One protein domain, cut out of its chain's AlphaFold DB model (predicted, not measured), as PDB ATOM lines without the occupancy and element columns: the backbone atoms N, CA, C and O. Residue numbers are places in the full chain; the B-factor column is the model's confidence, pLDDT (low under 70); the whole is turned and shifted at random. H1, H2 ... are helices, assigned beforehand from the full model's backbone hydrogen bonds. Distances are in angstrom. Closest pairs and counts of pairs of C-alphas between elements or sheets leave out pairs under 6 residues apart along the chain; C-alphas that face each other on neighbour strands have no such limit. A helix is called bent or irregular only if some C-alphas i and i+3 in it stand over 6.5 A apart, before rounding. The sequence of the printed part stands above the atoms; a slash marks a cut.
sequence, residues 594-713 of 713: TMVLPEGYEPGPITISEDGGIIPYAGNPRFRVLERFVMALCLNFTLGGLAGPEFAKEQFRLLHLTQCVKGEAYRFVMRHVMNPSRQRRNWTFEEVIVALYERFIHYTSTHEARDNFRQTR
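What this domain is: This is residues 594 to 713 of the 713 residues of an uncharacterized protein of Agaricus bisporus var. burnettii (strain JB137-S8 / ATCC MYA-4627 / FGSC 10392) (UniProt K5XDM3). A small body of helices has one long helix running out of it: H1 and the first arm of H4 lie side by side, H2 crosses them at a slant, and H3 folds back from H2. The far end of H4 sticks out with residues 702 to 711 and makes much of the length, while a long stretch without a named element, residues 594 to 622, comes before H1. The printed part has 120 residues, with four named helices, H1 H2 H3 H4 along the chain, and no named strand; the class is all helix, with 68 residues in helices. It is only just loose, close to compact, with a radius of gyration of the C-alphas of 16.7 A, and elongated, spanning 66 by 36 by 22 A.

How they stand to each other: H1, residues 623 to 639, and H2, residues 647 to 660, only just touch, with 3 pairs of C-alphas within 8 A; the closest are those of Phe 637 and Arg 653, 7.2 A apart. Their lines stand at a steep tilt of 53 degrees, opposite ways. H3, residues 663 to 672, forms a helical hairpin with H2: they only just touch, with 3 pairs of C-alphas within 8 A, the closest being those of Thr 658 and Tyr 666 at 6.6 A, at a shallow tilt of 34 degrees, only just short of steep. H4, residues 685 to 711, was assigned as one helix by its hydrogen bonds but is bent, with C-alphas 695 and 698 6.5 A apart; its arms H4a, residues 685 to 695, and H4b, residues 698 to 711, stand at a shallow tilt of 13 degrees. H4a only just touches H2, with 3 pairs within 8 A, the closest C-alphas being those of Leu 654 and Phe 685, 5.8 A apart. H4a also only just touches H1, with 3 pairs within 8 A, the closest C-alphas being those of Leu 626 and Tyr 693, 7.5 A apart, at a shallow tilt of 14 degrees, opposite ways. H3 and H4a are close but not clearly touching, and H4b is apart from H1, H2 and H3. Every O i to N i+4 pair is within hydrogen-bond range in H1, H3 and H4a; in H2 and in H4b 9 of 10 are.

Where its parts are: H1 begins at C-alpha 623, (72.535, -9.617, 215.738), and measures 24.4 A. H2 measures 19.9 A and H3 14.7 A. H4a measures 15.0 A from C-alpha 685 at (67.422, -19.334, 202.231), and H4b 20.4 A, to C-alpha 711 at (90.295, -10.506, 231.863).

The domain as a whole: The two C-alphas farthest apart are those of Glu 599 and Arg 713, 65.7 A. The printed part has no cut and ends at the chain's last residue, 713. The link from H3 to H4 is long, with 12 residues. The mean pLDDT of the printed part is 89.3; residues 609 to 611, 678 to 679 and 713 are under 70.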
ATOM      1  N   THR A 594      52.678 -15.423 199.163       93.00
ATOM      2  CA  THR A 594      52.882 -14.880 197.812       93.00
ATOM      3  C   THR A 594      52.066 -13.597 197.661       93.00
ATOM      4  O   THR A 594      50.840 -13.649 197.591       93.00
ATOM      5  N   MET A 595      52.734 -12.446 197.617       90.56
ATOM      6  CA  MET A 595      52.070 -11.162 197.395       90.56
ATOM      7  C   MET A 595      51.697 -11.007 195.916       90.56
ATOM      8  O   MET A 595      52.563 -11.098 195.044       90.56
ATOM      9  N   VAL A 596      50.418 -10.756 195.634       91.38
ATOM     10  CA  VAL A 596      49.959 -10.350 194.299       91.38
ATOM     11  C   VAL A 596      50.180  -8.846 194.170       91.38
ATOM     12  O   VAL A 596      49.630  -8.065 194.942       91.38
ATOM     13  N   LEU A 597      51.021  -8.447 193.219       89.94
ATOM     14  CA  LEU A 597      51.227  -7.042 192.872       89.94
ATOM     15  C   LEU A 597      50.080  -6.557 191.967       89.94
ATOM     16  O   LEU A 597      49.621  -7.338 191.131       89.94
ATOM     17  N   PRO A 598      49.630  -5.293 192.090       92.38
ATOM     18  CA  PRO A 598      48.661  -4.713 191.162       92.38
ATOM     19  C   PRO A 598      49.152  -4.770 189.712       92.38
ATOM     20  O   PRO A 598      50.347  -4.608 189.443       92.38
ATOM     21  N   GLU A 599      48.228  -4.962 188.771       93.44
ATOM     22  CA  GLU A 599      48.554  -4.976 187.345       93.44
ATOM     23  C   GLU A 599      49.192  -3.639 186.921       93.44
ATOM     24  O   GLU A 599      48.737  -2.562 187.301       93.44
ATOM     25  N   GLY A 600      50.298  -3.714 186.175       91.56
ATOM     26  CA  GLY A 600      51.111  -2.551 185.806       91.56
ATOM     27  C   GLY A 600      52.188  -2.140 186.822       91.56
ATOM     28  O   GLY A 600      52.989  -1.261 186.505       91.56
ATOM     29  N   TYR A 601      52.286  -2.768 188.002       89.75
ATOM     30  CA  TYR A 601      53.458  -2.586 188.870       89.75
ATOM     31  C   TYR A 601      54.655  -3.382 188.326       89.75
ATOM     32  O   TYR A 601      54.791  -4.581 188.574       89.75
ATOM     33  N   GLU A 602      55.550  -2.711 187.603       86.25
ATOM     34  CA  GLU A 602      56.864  -3.266 187.273       86.25
ATOM     35  C   GLU A 602      57.810  -3.116 188.481       86.25
ATOM     36  O   GLU A 602      58.121  -1.986 188.874       86.25
ATOM     37  N   PRO A 603      58.298  -4.213 189.095       81.88
ATOM     38  CA  PRO A 603      59.268  -4.112 190.176       81.88
ATOM     39  C   PRO A 603      60.578  -3.534 189.638       81.88
ATOM     40  O   PRO A 603      61.211  -4.101 188.743       81.88
ATOM     41  N   GLY A 604      60.986  -2.390 190.194       80.31
ATOM     42  CA  GLY A 604      62.200  -1.694 189.775       80.31
ATOM     43  C   GLY A 604      63.443  -2.593 189.852       80.31
ATOM     44  O   GLY A 604      63.523  -3.465 190.723       80.31
ATOM     45  N   PRO A 605      64.437  -2.402 188.963       79.50
ATOM     46  CA  PRO A 605      65.641  -3.224 188.957       79.50
ATOM     47  C   PRO A 605      66.327  -3.158 190.324       79.50
ATOM     48  O   PRO A 605      66.547  -2.068 190.851       79.50
ATOM     49  N   ILE A 606      66.674  -4.321 190.885       72.62
ATOM     50  CA  ILE A 606      67.243  -4.450 192.235       72.62
ATOM     51  C   ILE A 606      68.636  -3.800 192.263       72.62
ATOM     52  O   ILE A 606      69.657  -4.425 191.962       72.62
ATOM     53  N   THR A 607      68.674  -2.514 192.600       74.75
ATOM     54  CA  THR A 607      69.888  -1.708 192.636       74.75
ATOM     55  C   THR A 607      70.582  -1.856 193.985       74.75
ATOM     56  O   THR A 607      70.110  -1.411 195.030       74.75
ATOM     57  N   ILE A 608      71.778  -2.448 193.963       73.62
ATOM     58  CA  ILE A 608      72.691  -2.479 195.117       73.62
ATOM     59  C   ILE A 608      73.421  -1.121 195.196       73.62
ATOM     60  O   ILE A 608      74.647  -1.047 195.106       73.62
ATOM     61  N   SER A 609      72.639  -0.040 195.274       56.34
ATOM     62  CA  SER A 609      73.106   1.348 195.261       56.34
ATOM     63  C   SER A 609      73.534   1.828 196.642       56.34
ATOM     64  O   SER A 609      72.921   1.491 197.656       56.34
ATOM     65  N   GLU A 610      74.547   2.691 196.660       62.78
ATOM     66  CA  GLU A 610      75.006   3.393 197.865       62.78
ATOM     67  C   GLU A 610      73.948   4.400 198.367       62.78
ATOM     68  O   GLU A 610      73.858   4.653 199.565       62.78
ATOM     69  N   ASP A 611      73.077   4.879 197.471       63.78
ATOM     70  CA  ASP A 611      72.034   5.888 197.712       63.78
ATOM     71  C   ASP A 611      70.739   5.360 198.379       63.78
ATOM     72  O   ASP A 611      69.712   6.036 198.345       63.78
ATOM     73  N   GLY A 612      70.759   4.157 198.971       73.75
ATOM     74  CA  GLY A 612      69.611   3.596 199.709       73.75
ATOM     75  C   GLY A 612      69.205   2.155 199.370       73.75
ATOM     76  O   GLY A 612      68.125   1.728 199.771       73.75
ATOM     77  N   GLY A 613      70.035   1.398 198.645       85.56
ATOM     78  CA  GLY A 613      69.800  -0.032 198.409       85.56
ATOM     79  C   GLY A 613      70.043  -0.901 199.654       85.56
ATOM     80  O   GLY A 613      70.441  -0.418 200.717       85.56
ATOM     81  N   ILE A 614      69.854  -2.220 199.523       92.56
ATOM     82  CA  ILE A 614      70.153  -3.183 200.600       92.56
ATOM     83  C   ILE A 614      71.640  -3.087 200.970       92.56
ATOM     84  O   ILE A 614      72.504  -3.461 200.172       92.56
ATOM     85  N   ILE A 615      71.939  -2.641 202.196       93.75
ATOM     86  CA  ILE A 615      73.307  -2.555 202.725       93.75
ATOM     87  C   ILE A 615      73.907  -3.975 202.793       93.75
ATOM     88  O   ILE A 615      73.420  -4.792 203.576       93.75
ATOM     89  N   PRO A 616      74.954  -4.311 202.009       96.25
ATOM     90  CA  PRO A 616      75.369  -5.705 201.876       96.25
ATOM     91  C   PRO A 616      76.067  -6.261 203.123       96.25
ATOM     92  O   PRO A 616      77.067  -5.707 203.589       96.25
ATOM     93  N   TYR A 617      75.590  -7.396 203.636       97.69
ATOM     94  CA  TYR A 617      76.092  -7.977 204.882       97.69
ATOM     95  C   TYR A 617      77.503  -8.559 204.725       97.69
ATOM     96  O   TYR A 617      77.753  -9.433 203.894       97.69
ATOM     97  N   ALA A 618      78.439  -8.083 205.549       97.38
ATOM     98  CA  ALA A 618      79.851  -8.472 205.490       97.38
ATOM     99  C   ALA A 618      80.231  -9.665 206.394       97.38
ATOM    100  O   ALA A 618      81.329 -10.208 206.243       97.38
ATOM    101  N   GLY A 619      79.342 -10.066 207.315       96.81
ATOM    102  CA  GLY A 619      79.654 -10.953 208.448       96.81
ATOM    103  C   GLY A 619      79.908 -10.183 209.750       96.81
ATOM    104  O   GLY A 619      80.931 -10.395 210.391       96.81
ATOM    105  N   ASN A 620      79.029  -9.235 210.097       96.44
ATOM    106  CA  ASN A 620      79.141  -8.429 211.320       96.44
ATOM    107  C   ASN A 620      78.666  -9.243 212.550       96.44
ATOM    108  O   ASN A 620      77.643  -9.915 212.437       96.44
ATOM    109  N   PRO A 621      79.353  -9.183 213.709       95.62
ATOM    110  CA  PRO A 621      79.002  -9.977 214.892       95.62
ATOM    111  C   PRO A 621      77.731  -9.546 215.640       95.62
ATOM    112  O   PRO A 621      77.286 -10.274 216.523       95.62
ATOM    113  N   ARG A 622      77.134  -8.391 215.319       92.88
ATOM    114  CA  ARG A 622      75.942  -7.865 216.007       92.88
ATOM    115  C   ARG A 622      74.657  -8.405 215.386       92.88
ATOM    116  O   ARG A 622      74.401  -8.201 214.195       92.88
ATOM    117  N   PHE A 623      73.800  -9.029 216.200       95.06
ATOM    118  CA  PHE A 623      72.535  -9.617 215.738       95.06
ATOM    119  C   PHE A 623      71.647  -8.612 214.994       95.06
ATOM    120  O   PHE A 623      71.163  -8.918 213.905       95.06
ATOM    121  N   ARG A 624      71.513  -7.387 215.522       93.44
ATOM    122  CA  ARG A 624      70.723  -6.296 214.921       93.44
ATOM    123  C   ARG A 624      71.117  -5.975 213.472       93.44
ATOM    124  O   ARG A 624      70.270  -5.557 212.684       93.44
ATOM    125  N   VAL A 625      72.385  -6.177 213.101       96.19
ATOM    126  CA  VAL A 625      72.884  -5.919 211.741       96.19
ATOM    127  C   VAL A 625      72.459  -7.030 210.775       96.19
ATOM    128  O   VAL A 625      72.072  -6.728 209.647       96.19
ATOM    129  N   LEU A 626      72.469  -8.296 211.211       97.56
ATOM    130  CA  LEU A 626      71.909  -9.400 210.423       97.56
ATOM    131  C   LEU A 626      70.377  -9.309 210.345       97.56
ATOM    132  O   LEU A 626      69.827  -9.478 209.264       97.56
ATOM    133  N   GLU A 627      69.699  -8.988 211.449       97.75
ATOM    134  CA  GLU A 627      68.239  -8.820 211.516       97.75
ATOM    135  C   GLU A 627      67.735  -7.798 210.483       97.75
ATOM    136  O   GLU A 627      66.905  -8.129 209.634       97.75
ATOM    137  N   ARG A 628      68.288  -6.575 210.495       96.44
ATOM    138  CA  ARG A 628      67.919  -5.512 209.543       96.44
ATOM    139  C   ARG A 628      68.249  -5.887 208.094       96.44
ATOM    140  O   ARG A 628      67.468  -5.581 207.196       96.44
ATOM    141  N   PHE A 629      69.369  -6.575 207.861       97.44
ATOM    142  CA  PHE A 629      69.737  -7.078 206.535       97.44
ATOM    143  C   PHE A 629      68.741  -8.121 206.008       97.44
ATOM    144  O   PHE A 629      68.302  -8.021 204.864       97.44
ATOM    145  N   VAL A 630      68.362  -9.096 206.839       97.88
ATOM    146  CA  VAL A 630      67.402 -10.152 206.481       97.88
ATOM    147  C   VAL A 630      66.033  -9.547 206.196       97.88
ATOM    148  O   VAL A 630      65.458  -9.851 205.159       97.88
ATOM    149  N   MET A 631      65.552  -8.633 207.043       97.44
ATOM    150  CA  MET A 631      64.283  -7.928 206.836       97.44
ATOM    151  C   MET A 631      64.261  -7.154 205.505       97.44
ATOM    152  O   MET A 631      63.337  -7.328 204.711       97.44
ATOM    153  N   ALA A 632      65.302  -6.366 205.208       96.06
ATOM    154  CA  ALA A 632      65.402  -5.620 203.949       96.06
ATOM    155  C   ALA A 632      65.485  -6.540 202.714       96.06
ATOM    156  O   ALA A 632      64.864  -6.265 201.687       96.06
ATOM    157  N   LEU A 633      66.221  -7.652 202.814       96.62
ATOM    158  CA  LEU A 633      66.342  -8.637 201.738       96.62
ATOM    159  C   LEU A 633      65.032  -9.408 201.510       96.62
ATOM    160  O   LEU A 633      64.648  -9.631 200.363       96.62
ATOM    161  N   CYS A 634      64.318  -9.756 202.583       97.25
ATOM    162  CA  CYS A 634      62.994 -10.365 202.526       97.25
ATOM    163  C   CYS A 634      61.971  -9.437 201.860       97.25
ATOM    164  O   CYS A 634      61.338  -9.857 200.898       97.25
ATOM    165  N   LEU A 635      61.864  -8.175 202.293       94.81
ATOM    166  CA  LEU A 635      60.963  -7.188 201.682       94.81
ATOM    167  C   LEU A 635      61.231  -7.015 200.179       94.81
ATOM    168  O   LEU A 635      60.297  -6.996 199.379       94.81
ATOM    169  N   ASN A 636      62.502  -6.966 199.774       94.12
ATOM    170  CA  ASN A 636      62.891  -6.908 198.365       94.12
ATOM    171  C   ASN A 636      62.501  -8.176 197.577       94.12
ATOM    172  O   ASN A 636      62.161  -8.087 196.401       94.12
ATOM    173  N   PHE A 637      62.503  -9.358 198.202       95.81
ATOM    174  CA  PHE A 637      61.975 -10.575 197.579       95.81
ATOM    175  C   PHE A 637      60.447 -10.581 197.489       95.81
ATOM    176  O   PHE A 637      59.921 -11.048 196.481       95.81
ATOM    177  N   THR A 638      59.730 -10.038 198.475       95.25
ATOM    178  CA  THR A 638      58.270  -9.867 198.405       95.25
ATOM    179  C   THR A 638      57.889  -8.911 197.271       95.25
ATOM    180  O   THR A 638      57.073  -9.269 196.425       95.25
ATOM    181  N   LEU A 639      58.548  -7.750 197.181       92.94
ATOM    182  CA  LEU A 639      58.364  -6.771 196.099       92.94
ATOM    183  C   LEU A 639      58.814  -7.296 194.724       92.94
ATOM    184  O   LEU A 639      58.245  -6.911 193.711       92.94
ATOM    185  N   GLY A 640      59.809  -8.185 194.673       93.06
ATOM    186  CA  GLY A 640      60.296  -8.812 193.439       93.06
ATOM    187  C   GLY A 640      59.549 -10.081 193.003       93.06
ATOM    188  O   GLY A 640      60.047 -10.788 192.131       93.06
ATOM    189  N   GLY A 641      58.419 -10.440 193.629       93.62
ATOM    190  CA  GLY A 641      57.657 -11.660 193.299       93.62
ATOM    191  C   GLY A 641      58.345 -12.987 193.674       93.62
ATOM    192  O   GLY A 641      57.910 -14.063 193.259       93.62
ATOM    193  N   LEU A 642      59.419 -12.931 194.469       95.25
ATOM    194  CA  LEU A 642      60.204 -14.078 194.943       95.25
ATOM    195  C   LEU A 642      59.742 -14.615 196.315       95.25
ATOM    196  O   LEU A 642      60.289 -15.613 196.793       95.25
ATOM    197  N   ALA A 643      58.735 -13.996 196.938       95.31
ATOM    198  CA  ALA A 643      57.989 -14.589 198.050       95.31
ATOM    199  C   ALA A 643      57.147 -15.792 197.586       95.31
ATOM    200  O   ALA A 643      56.701 -15.847 196.438       95.31
ATOM    201  N   GLY A 644      56.936 -16.752 198.483       94.31
ATOM    202  CA  GLY A 644      56.293 -18.040 198.235       94.31
ATOM    203  C   GLY A 644      57.247 -19.236 198.439       94.31
ATOM    204  O   GLY A 644      58.473 -19.083 198.323       94.31
ATOM    205  N   PRO A 645      56.707 -20.430 198.762       94.69
ATOM    206  CA  PRO A 645      57.473 -21.627 199.127       94.69
ATOM    207  C   PRO A 645      58.045 -22.414 197.930       94.69
ATOM    208  O   PRO A 645      58.594 -23.502 198.107       94.69
ATOM    209  N   GLU A 646      57.889 -21.934 196.694       95.56
ATOM    210  CA  GLU A 646      58.267 -22.692 195.503       95.56
ATOM    211  C   GLU A 646      59.791 -22.853 195.378       95.56
ATOM    212  O   GLU A 646      60.543 -21.878 195.343       95.56
ATOM    213  N   PHE A 647      60.260 -24.095 195.203       91.88
ATOM    214  CA  PHE A 647      61.692 -24.426 195.130       91.88
ATOM    215  C   PHE A 647      62.473 -23.625 194.068       91.88
ATOM    216  O   PHE A 647      63.653 -23.330 194.255       91.88
ATOM    217  N   ALA A 648      61.830 -23.225 192.966       92.38
ATOM    218  CA  ALA A 648      62.448 -22.345 191.973       92.38
ATOM    219  C   ALA A 648      62.773 -20.955 192.556       92.38
ATOM    220  O   ALA A 648      63.895 -20.472 192.394       92.38
ATOM    221  N   LYS A 649      61.834 -20.344 193.296       94.50
ATOM    222  CA  LYS A 649      62.055 -19.077 194.011       94.50
ATOM    223  C   LYS A 649      63.131 -19.239 195.081       94.50
ATOM    224  O   LYS A 649      63.973 -18.361 195.208       94.50
ATOM    225  N   GLU A 650      63.176 -20.377 195.777       95.25
ATOM    226  CA  GLU A 650      64.230 -20.709 196.749       95.25
ATOM    227  C   GLU A 650      65.642 -20.575 196.141       95.25
ATOM    228  O   GLU A 650      66.509 -19.903 196.702       95.25
ATOM    229  N   GLN A 651      65.855 -21.131 194.941       94.75
ATOM    230  CA  GLN A 651      67.135 -21.023 194.230       94.75
ATOM    231  C   GLN A 651      67.435 -19.589 193.759       94.75
ATOM    232  O   GLN A 651      68.582 -19.146 193.851       94.75
ATOM    233  N   PHE A 652      66.430 -18.826 193.311       95.81
ATOM    234  CA  PHE A 652      66.612 -17.408 192.966       95.81
ATOM    235  C   PHE A 652      66.918 -16.532 194.191       95.81
ATOM    236  O   PHE A 652      67.796 -15.671 194.114       95.81
ATOM    237  N   ARG A 653      66.274 -16.786 195.340       96.50
ATOM    238  CA  ARG A 653      66.548 -16.106 196.617       96.50
ATOM    239  C   ARG A 653      67.978 -16.377 197.097       96.50
ATOM    240  O   ARG A 653      68.675 -15.441 197.490       96.50
ATOM    241  N   LEU A 654      68.470 -17.613 196.972       96.50
ATOM    242  CA  LEU A 654      69.883 -17.932 197.223       96.50
ATOM    243  C   LEU A 654      70.841 -17.241 196.242       96.50
ATOM    244  O   LEU A 654      71.868 -16.714 196.671       96.50
ATOM    245  N   LEU A 655      70.516 -17.199 194.947       95.50
ATOM    246  CA  LEU A 655      71.347 -16.523 193.948       95.50
ATOM    247  C   LEU A 655      71.453 -15.017 194.233       95.50
ATOM    248  O   LEU A 655      72.562 -14.479 194.227       95.50
ATOM    249  N   HIS A 656      70.343 -14.353 194.563       95.00
ATOM    250  CA  HIS A 656      70.356 -12.948 194.978       95.00
ATOM    251  C   HIS A 656      71.132 -12.721 196.276       95.00
ATOM    252  O   HIS A 656      71.915 -11.774 196.350       95.00
ATOM    253  N   LEU A 657      70.995 -13.607 197.271       96.81
ATOM    254  CA  LEU A 657      71.759 -13.511 198.515       96.81
ATOM    255  C   LEU A 657      73.274 -13.438 198.247       96.81
ATOM    256  O   LEU A 657      73.952 -12.672 198.926       96.81
ATOM    257  N   THR A 658      73.806 -14.136 197.229       96.38
ATOM    258  CA  THR A 658      75.241 -14.036 196.865       96.38
ATOM    259  C   THR A 658      75.678 -12.634 196.427       96.38
ATOM    260  O   THR A 658      76.839 -12.282 196.616       96.38
ATOM    261  N   GLN A 659      74.765 -11.831 195.872       95.12
ATOM    262  CA  GLN A 659      75.011 -10.448 195.453       95.12
ATOM    263  C   GLN A 659      74.903  -9.486 196.649       95.12
ATOM    264  O   GLN A 659      75.641  -8.505 196.746       95.12
ATOM    265  N   CYS A 660      73.997  -9.796 197.582       95.94
ATOM    266  CA  CYS A 660      73.709  -8.999 198.772       95.94
ATOM    267  C   CYS A 660      74.657  -9.272 199.960       95.94
ATOM    268  O   CYS A 660      74.567  -8.572 200.965       95.94
ATOM    269  N   VAL A 661      75.588 -10.229 199.874       97.44
ATOM    270  CA  VAL A 661      76.650 -10.425 200.884       97.44
ATOM    271  C   VAL A 661      78.024 -10.006 200.359       97.44
ATOM    272  O   VAL A 661      78.347 -10.168 199.186       97.44
ATOM    273  N   LYS A 662      78.873  -9.484 201.248       97.25
ATOM    274  CA  LYS A 662      80.260  -9.076 200.961       97.25
ATOM    275  C   LYS A 662      81.222  -9.700 201.986       97.25
ATOM    276  O   LYS A 662      80.823 -10.509 202.822       97.25
ATOM    277  N   GLY A 663      82.509  -9.359 201.905       96.81
ATOM    278  CA  GLY A 663      83.499  -9.672 202.943       96.81
ATOM    279  C   GLY A 663      83.645 -11.164 203.270       96.81
ATOM    280  O   GLY A 663      83.851 -11.999 202.385       96.81
ATOM    281  N   GLU A 664      83.575 -11.492 204.559       97.12
ATOM    282  CA  GLU A 664      83.707 -12.857 205.076       97.12
ATOM    283  C   GLU A 664      82.431 -13.678 204.830       97.12
ATOM    284  O   GLU A 664      82.522 -14.852 204.462       97.12
ATOM    285  N   ALA A 665      81.250 -13.059 204.946       97.69
ATOM    286  CA  ALA A 665      79.967 -13.703 204.658       97.69
ATOM    287  C   ALA A 665      79.896 -14.218 203.210       97.69
ATOM    288  O   ALA A 665      79.543 -15.376 202.988       97.69
ATOM    289  N   TYR A 666      80.344 -13.424 202.231       97.62
ATOM    290  CA  TYR A 666      80.460 -13.869 200.836       97.62
ATOM    291  C   TYR A 666      81.397 -15.076 200.679       97.62
ATOM    292  O   TYR A 666      81.045 -16.067 200.035       97.62
ATOM    293  N   ARG A 667      82.577 -15.051 201.318       97.38
ATOM    294  CA  ARG A 667      83.526 -16.184 201.297       97.38
ATOM    295  C   ARG A 667      82.922 -17.451 201.907       97.38
ATOM    296  O   ARG A 667      83.219 -18.543 201.427       97.38
ATOM    297  N   PHE A 668      82.101 -17.315 202.949       96.25
ATOM    298  CA  PHE A 668      81.381 -18.422 203.573       96.25
ATOM    299  C   PHE A 668      80.301 -18.987 202.638       96.25
ATOM    300  O   PHE A 668      80.371 -20.169 202.289       96.25
ATOM    301  N   VAL A 669      79.377 -18.150 202.154       96.69
ATOM    302  CA  VAL A 669      78.287 -18.548 201.244       96.69
ATOM    303  C   VAL A 669      78.845 -19.235 199.991       96.69
ATOM    304  O   VAL A 669      78.470 -20.368 199.686       96.69
ATOM    305  N   MET A 670      79.840 -18.644 199.326       96.12
ATOM    306  CA  MET A 670      80.431 -19.235 198.117       96.12
ATOM    307  C   MET A 670      81.171 -20.561 198.373       96.12
ATOM    308  O   MET A 670      81.255 -21.404 197.481       96.12
ATOM    309  N   ARG A 671      81.704 -20.785 199.583       95.19
ATOM    310  CA  ARG A 671      82.462 -22.002 199.935       95.19
ATOM    311  C   ARG A 671      81.586 -23.145 200.459       95.19
ATOM    312  O   ARG A 671      81.972 -24.302 200.263       95.19
ATOM    313  N   HIS A 672      80.475 -22.836 201.129       93.62
ATOM    314  CA  HIS A 672      79.643 -23.797 201.873       93.62
ATOM    315  C   HIS A 672      78.225 -23.979 201.301       93.62
ATOM    316  O   HIS A 672      77.680 -25.078 201.398       93.62
ATOM    317  N   VAL A 673      77.656 -22.944 200.674       93.75
ATOM    318  CA  VAL A 673      76.284 -22.940 200.130       93.75
ATOM    319  C   VAL A 673      76.291 -23.145 198.618       93.75
ATOM    320  O   VAL A 673      75.633 -24.049 198.116       93.75
ATOM    321  N   MET A 674      77.090 -22.362 197.888       93.12
ATOM    322  CA  MET A 674      77.119 -22.384 196.414       93.12
ATOM    323  C   MET A 674      78.090 -23.415 195.821       93.12
ATOM    324  O   MET A 674      78.210 -23.526 194.605       93.12
ATOM    325  N   ASN A 675      78.834 -24.145 196.655       90.12
ATOM    326  CA  ASN A 675      79.896 -25.052 196.217       90.12
ATOM    327  C   ASN A 675      79.340 -26.454 195.896       90.12
ATOM    328  O   ASN A 675      79.032 -27.190 196.840       90.12
ATOM    329  N   PRO A 676      79.301 -26.903 194.623       82.50
ATOM    330  CA  PRO A 676      78.678 -28.183 194.257       82.50
ATOM    331  C   PRO A 676      79.358 -29.410 194.885       82.50
ATOM    332  O   PRO A 676      78.745 -30.464 195.020       82.50
ATOM    333  N   SER A 677      80.621 -29.281 195.304       81.06
ATOM    334  CA  SER A 677      81.382 -30.346 195.974       81.06
ATOM    335  C   SER A 677      81.170 -30.394 197.493       81.06
ATOM    336  O   SER A 677      81.745 -31.257 198.157       81.06
ATOM    337  N   ARG A 678      80.422 -29.441 198.070       69.94
ATOM    338  CA  ARG A 678      80.149 -29.334 199.519       69.94
ATOM    339  C   ARG A 678      78.685 -29.058 199.867       69.94
ATOM    340  O   ARG A 678      78.349 -29.048 201.048       69.94
ATOM    341  N   GLN A 679      77.827 -28.853 198.871       61.69
ATOM    342  CA  GLN A 679      76.395 -28.679 199.061       61.69
ATOM    343  C   GLN A 679      75.778 -29.863 199.815       61.69
ATOM    344  O   GLN A 679      75.730 -30.991 199.318       61.69
ATOM    345  N   ARG A 680      75.174 -29.560 200.972       72.44
ATOM    346  CA  ARG A 680      73.877 -30.164 201.292       72.44
ATOM    347  C   ARG A 680      72.968 -29.807 200.114       72.44
ATOM    348  O   ARG A 680      72.886 -28.637 199.749       72.44
ATOM    349  N   ARG A 681      72.401 -30.816 199.446       75.25
ATOM    350  CA  ARG A 681      71.840 -30.658 198.086       75.25
ATOM    351  C   ARG A 681      70.706 -29.632 197.998       75.25
ATOM    352  O   ARG A 681      70.504 -29.064 196.933       75.25
ATOM    353  N   ASN A 682      70.019 -29.400 199.115       88.00
ATOM    354  CA  ASN A 682      68.784 -28.633 199.196       88.00
ATOM    355  C   ASN A 682      68.893 -27.517 200.256       88.00
ATOM    356  O   ASN A 682      67.965 -27.364 201.041       88.00
ATOM    357  N   TRP A 683      70.018 -26.783 200.322       94.75
ATOM    358  CA  TRP A 683      70.097 -25.580 201.169       94.75
ATOM    359  C   TRP A 683      68.883 -24.673 200.898       94.75
ATOM    360  O   TRP A 683      68.600 -24.384 199.732       94.75
ATOM    361  N   THR A 684      68.204 -24.201 201.944       96.19
ATOM    362  CA  THR A 684      67.188 -23.135 201.834       96.19
ATOM    363  C   THR A 684      67.770 -21.773 202.207       96.19
ATOM    364  O   THR A 684      68.801 -21.674 202.874       96.19
ATOM    365  N   PHE A 685      67.108 -20.692 201.798       97.62
ATOM    366  CA  PHE A 685      67.422 -19.334 202.231       97.62
ATOM    367  C   PHE A 685      67.381 -19.216 203.763       97.62
ATOM    368  O   PHE A 685      68.313 -18.670 204.348       97.62
ATOM    369  N   GLU A 686      66.371 -19.802 204.415       97.69
ATOM    370  CA  GLU A 686      66.270 -19.860 205.880       97.69
ATOM    371  C   GLU A 686      67.488 -20.547 206.512       97.69
ATOM    372  O   GLU A 686      68.157 -19.952 207.359       97.69
ATOM    373  N   GLU A 687      67.833 -21.761 206.065       97.06
ATOM    374  CA  GLU A 687      68.995 -22.497 206.574       97.06
ATOM    375  C   GLU A 687      70.296 -21.701 206.399       97.06
ATOM    376  O   GLU A 687      71.176 -21.756 207.258       97.06
ATOM    377  N   VAL A 688      70.434 -20.948 205.304       97.56
ATOM    378  CA  VAL A 688      71.623 -20.131 205.036       97.56
ATOM    379  C   VAL A 688      71.669 -18.881 205.914       97.56
ATOM    380  O   VAL A 688      72.746 -18.539 206.401       97.56
ATOM    381  N   ILE A 689      70.536 -18.222 206.178       98.25
ATOM    382  CA  ILE A 689      70.468 -17.112 207.142       98.25
ATOM    383  C   ILE A 689      70.781 -17.605 208.564       98.25
ATOM    384  O   ILE A 689      71.584 -16.984 209.264       98.25
ATOM    385  N   VAL A 690      70.248 -18.762 208.968       97.62
ATOM    386  CA  VAL A 690      70.589 -19.408 210.246       97.62
ATOM    387  C   VAL A 690      72.080 -19.768 210.298       97.62
ATOM    388  O   VAL A 690      72.752 -19.469 211.283       97.62
ATOM    389  N   ALA A 691      72.651 -20.313 209.221       96.75
ATOM    390  CA  ALA A 691      74.079 -20.621 209.149       96.75
ATOM    391  C   ALA A 691      74.975 -19.363 209.175       96.75
ATOM    392  O   ALA A 691      76.098 -19.426 209.680       96.75
ATOM    393  N   LEU A 692      74.502 -18.213 208.677       97.56
ATOM    394  CA  LEU A 692      75.180 -16.921 208.847       97.56
ATOM    395  C   LEU A 692      75.146 -16.453 210.312       97.56
ATOM    396  O   LEU A 692      76.173 -15.982 210.803       97.56
ATOM    397  N   TYR A 693      74.027 -16.627 211.023       97.44
ATOM    398  CA  TYR A 693      73.944 -16.350 212.462       97.44
ATOM    399  C   TYR A 693      74.900 -17.240 213.271       97.44
ATOM    400  O   TYR A 693      75.733 -16.728 214.026       97.44
ATOM    401  N   GLU A 694      74.850 -18.562 213.065       95.69
ATOM    402  CA  GLU A 694      75.734 -19.512 213.751       95.69
ATOM    403  C   GLU A 694      77.215 -19.204 213.493       95.69
ATOM    404  O   GLU A 694      78.047 -19.322 214.396       95.69
ATOM    405  N   ARG A 695      77.556 -18.795 212.261       95.44
ATOM    406  CA  ARG A 695      78.943 -18.554 211.857       95.44
ATOM    407  C   ARG A 695      79.518 -17.231 212.358       95.44
ATOM    408  O   ARG A 695      80.705 -17.210 212.680       95.44
ATOM    409  N   PHE A 696      78.732 -16.152 212.354       95.62
ATOM    410  CA  PHE A 696      79.247 -14.791 212.554       95.62
ATOM    411  C   PHE A 696      78.842 -14.136 213.875       95.62
ATOM    412  O   PHE A 696      79.584 -13.272 214.319       95.62
ATOM    413  N   ILE A 697      77.730 -14.544 214.497       94.12
ATOM    414  CA  ILE A 697      77.192 -13.910 215.716       94.12
ATOM    415  C   ILE A 697      77.330 -14.849 216.920       94.12
ATOM    416  O   ILE A 697      77.897 -14.486 217.948       94.12
ATOM    417  N   HIS A 698      76.879 -16.102 216.791       87.50
ATOM    418  CA  HIS A 698      76.948 -17.061 217.900       87.50
ATOM    419  C   HIS A 698      78.400 -17.411 218.278       87.50
ATOM    420  O   HIS A 698      78.734 -17.529 219.459       87.50
ATOM    421  N   TYR A 699      79.290 -17.532 217.285       79.44
ATOM    422  CA  TYR A 699      80.708 -17.814 217.522       79.44
ATOM    423  C   TYR A 699      81.458 -16.648 218.187       79.44
ATOM    424  O   TYR A 699      82.310 -16.886 219.038       79.44
ATOM    425  N   THR A 700      81.151 -15.394 217.839       75.88
ATOM    426  CA  THR A 700      81.819 -14.222 218.431       75.88
ATOM    427  C   THR A 700      81.309 -13.947 219.836       75.88
ATOM    428  O   THR A 700      82.126 -13.880 220.747       75.88
ATOM    429  N   SER A 701      79.988 -13.947 220.053       73.31
ATOM    430  CA  SER A 701      79.380 -13.819 221.386       73.31
ATOM    431  C   SER A 701      79.949 -14.846 222.380       73.31
ATOM    432  O   SER A 701      80.340 -14.502 223.497       73.31
ATOM    433  N   THR A 702      80.101 -16.109 221.962       74.12
ATOM    434  CA  THR A 702      80.681 -17.154 222.826       74.12
ATOM    435  C   THR A 702      82.199 -17.042 223.023       74.12
ATOM    436  O   THR A 702      82.697 -17.526 224.044       74.12
ATOM    437  N   HIS A 703      82.936 -16.396 222.112       73.75
ATOM    438  CA  HIS A 703      84.375 -16.129 222.246       73.75
ATOM    439  C   HIS A 703      84.646 -14.899 223.125       73.75
ATOM    440  O   HIS A 703      85.424 -14.982 224.072       73.75
ATOM    441  N   GLU A 704      83.956 -13.788 222.874       71.81
ATOM    442  CA  GLU A 704      84.054 -12.538 223.635       71.81
ATOM    443  C   GLU A 704      83.629 -12.759 225.091       71.81
ATOM    444  O   GLU A 704      84.367 -12.407 226.010       71.81
ATOM    445  N   ALA A 705      82.534 -13.491 225.333       71.00
ATOM    446  CA  ALA A 705      82.153 -13.902 226.685       71.00
ATOM    447  C   ALA A 705      83.200 -14.810 227.367       71.00
ATOM    448  O   ALA A 705      83.295 -14.806 228.592       71.00
ATOM    449  N   ARG A 706      83.991 -15.594 226.612       74.25
ATOM    450  CA  ARG A 706      85.075 -16.441 227.154       74.25
ATOM    451  C   ARG A 706      86.336 -15.632 227.470       74.25
ATOM    452  O   ARG A 706      87.033 -15.978 228.421       74.25
ATOM    453  N   ASP A 707      86.614 -14.569 226.720       74.56
ATOM    454  CA  ASP A 707      87.773 -13.695 226.940       74.56
ATOM    455  C   ASP A 707      87.514 -12.608 227.988       74.56
ATOM    456  O   ASP A 707      88.393 -12.340 228.805       74.56
ATOM    457  N   ASN A 708      86.298 -12.070 228.079       70.31
ATOM    458  CA  ASN A 708      85.907 -11.178 229.174       70.31
ATOM    459  C   ASN A 708      86.005 -11.902 230.533       70.31
ATOM    460  O   ASN A 708      86.513 -11.337 231.497       70.31
ATOM    461  N   PHE A 709      85.651 -13.194 230.593       72.31
ATOM    462  CA  PHE A 709      85.833 -14.051 231.781       72.31
ATOM    463  C   PHE A 709      87.300 -14.422 232.092       72.31
ATOM    464  O   PHE A 709      87.583 -15.016 233.134       72.31
ATOM    465  N   ARG A 710      88.235 -14.129 231.178       79.12
ATOM    466  CA  ARG A 710      89.686 -14.283 231.386       79.12
ATOM    467  C   ARG A 710      90.348 -12.985 231.841       79.12
ATOM    468  O   ARG A 710      91.362 -13.062 232.515       79.12
ATOM    469  N   GLN A 711      89.794 -11.830 231.471       79.56
ATOM    470  CA  GLN A 711      90.295 -10.506 231.863       79.56
ATOM    471  C   GLN A 711      89.870 -10.100 233.286       79.56
ATOM    472  O   GLN A 711      90.454  -9.192 233.864       79.56
ATOM    473  N   THR A 712      88.869 -10.772 233.860       76.62
ATOM    474  CA  THR A 712      88.378 -10.570 235.235       76.62
ATOM    475  C   THR A 712      89.017 -11.518 236.266       76.62
ATOM    476  O   THR A 712      88.434 -11.763 237.325       76.62
ATOM    477  N   ARG A 713      90.202 -12.065 235.964       55.81
ATOM    478  CA  ARG A 713      91.010 -12.939 236.833       55.81
ATOM    479  C   ARG A 713      92.473 -12.513 236.845       55.81
ATOM    480  O   ARG A 713      93.080 -12.679 237.923       55.81
TER     481      ARG A 713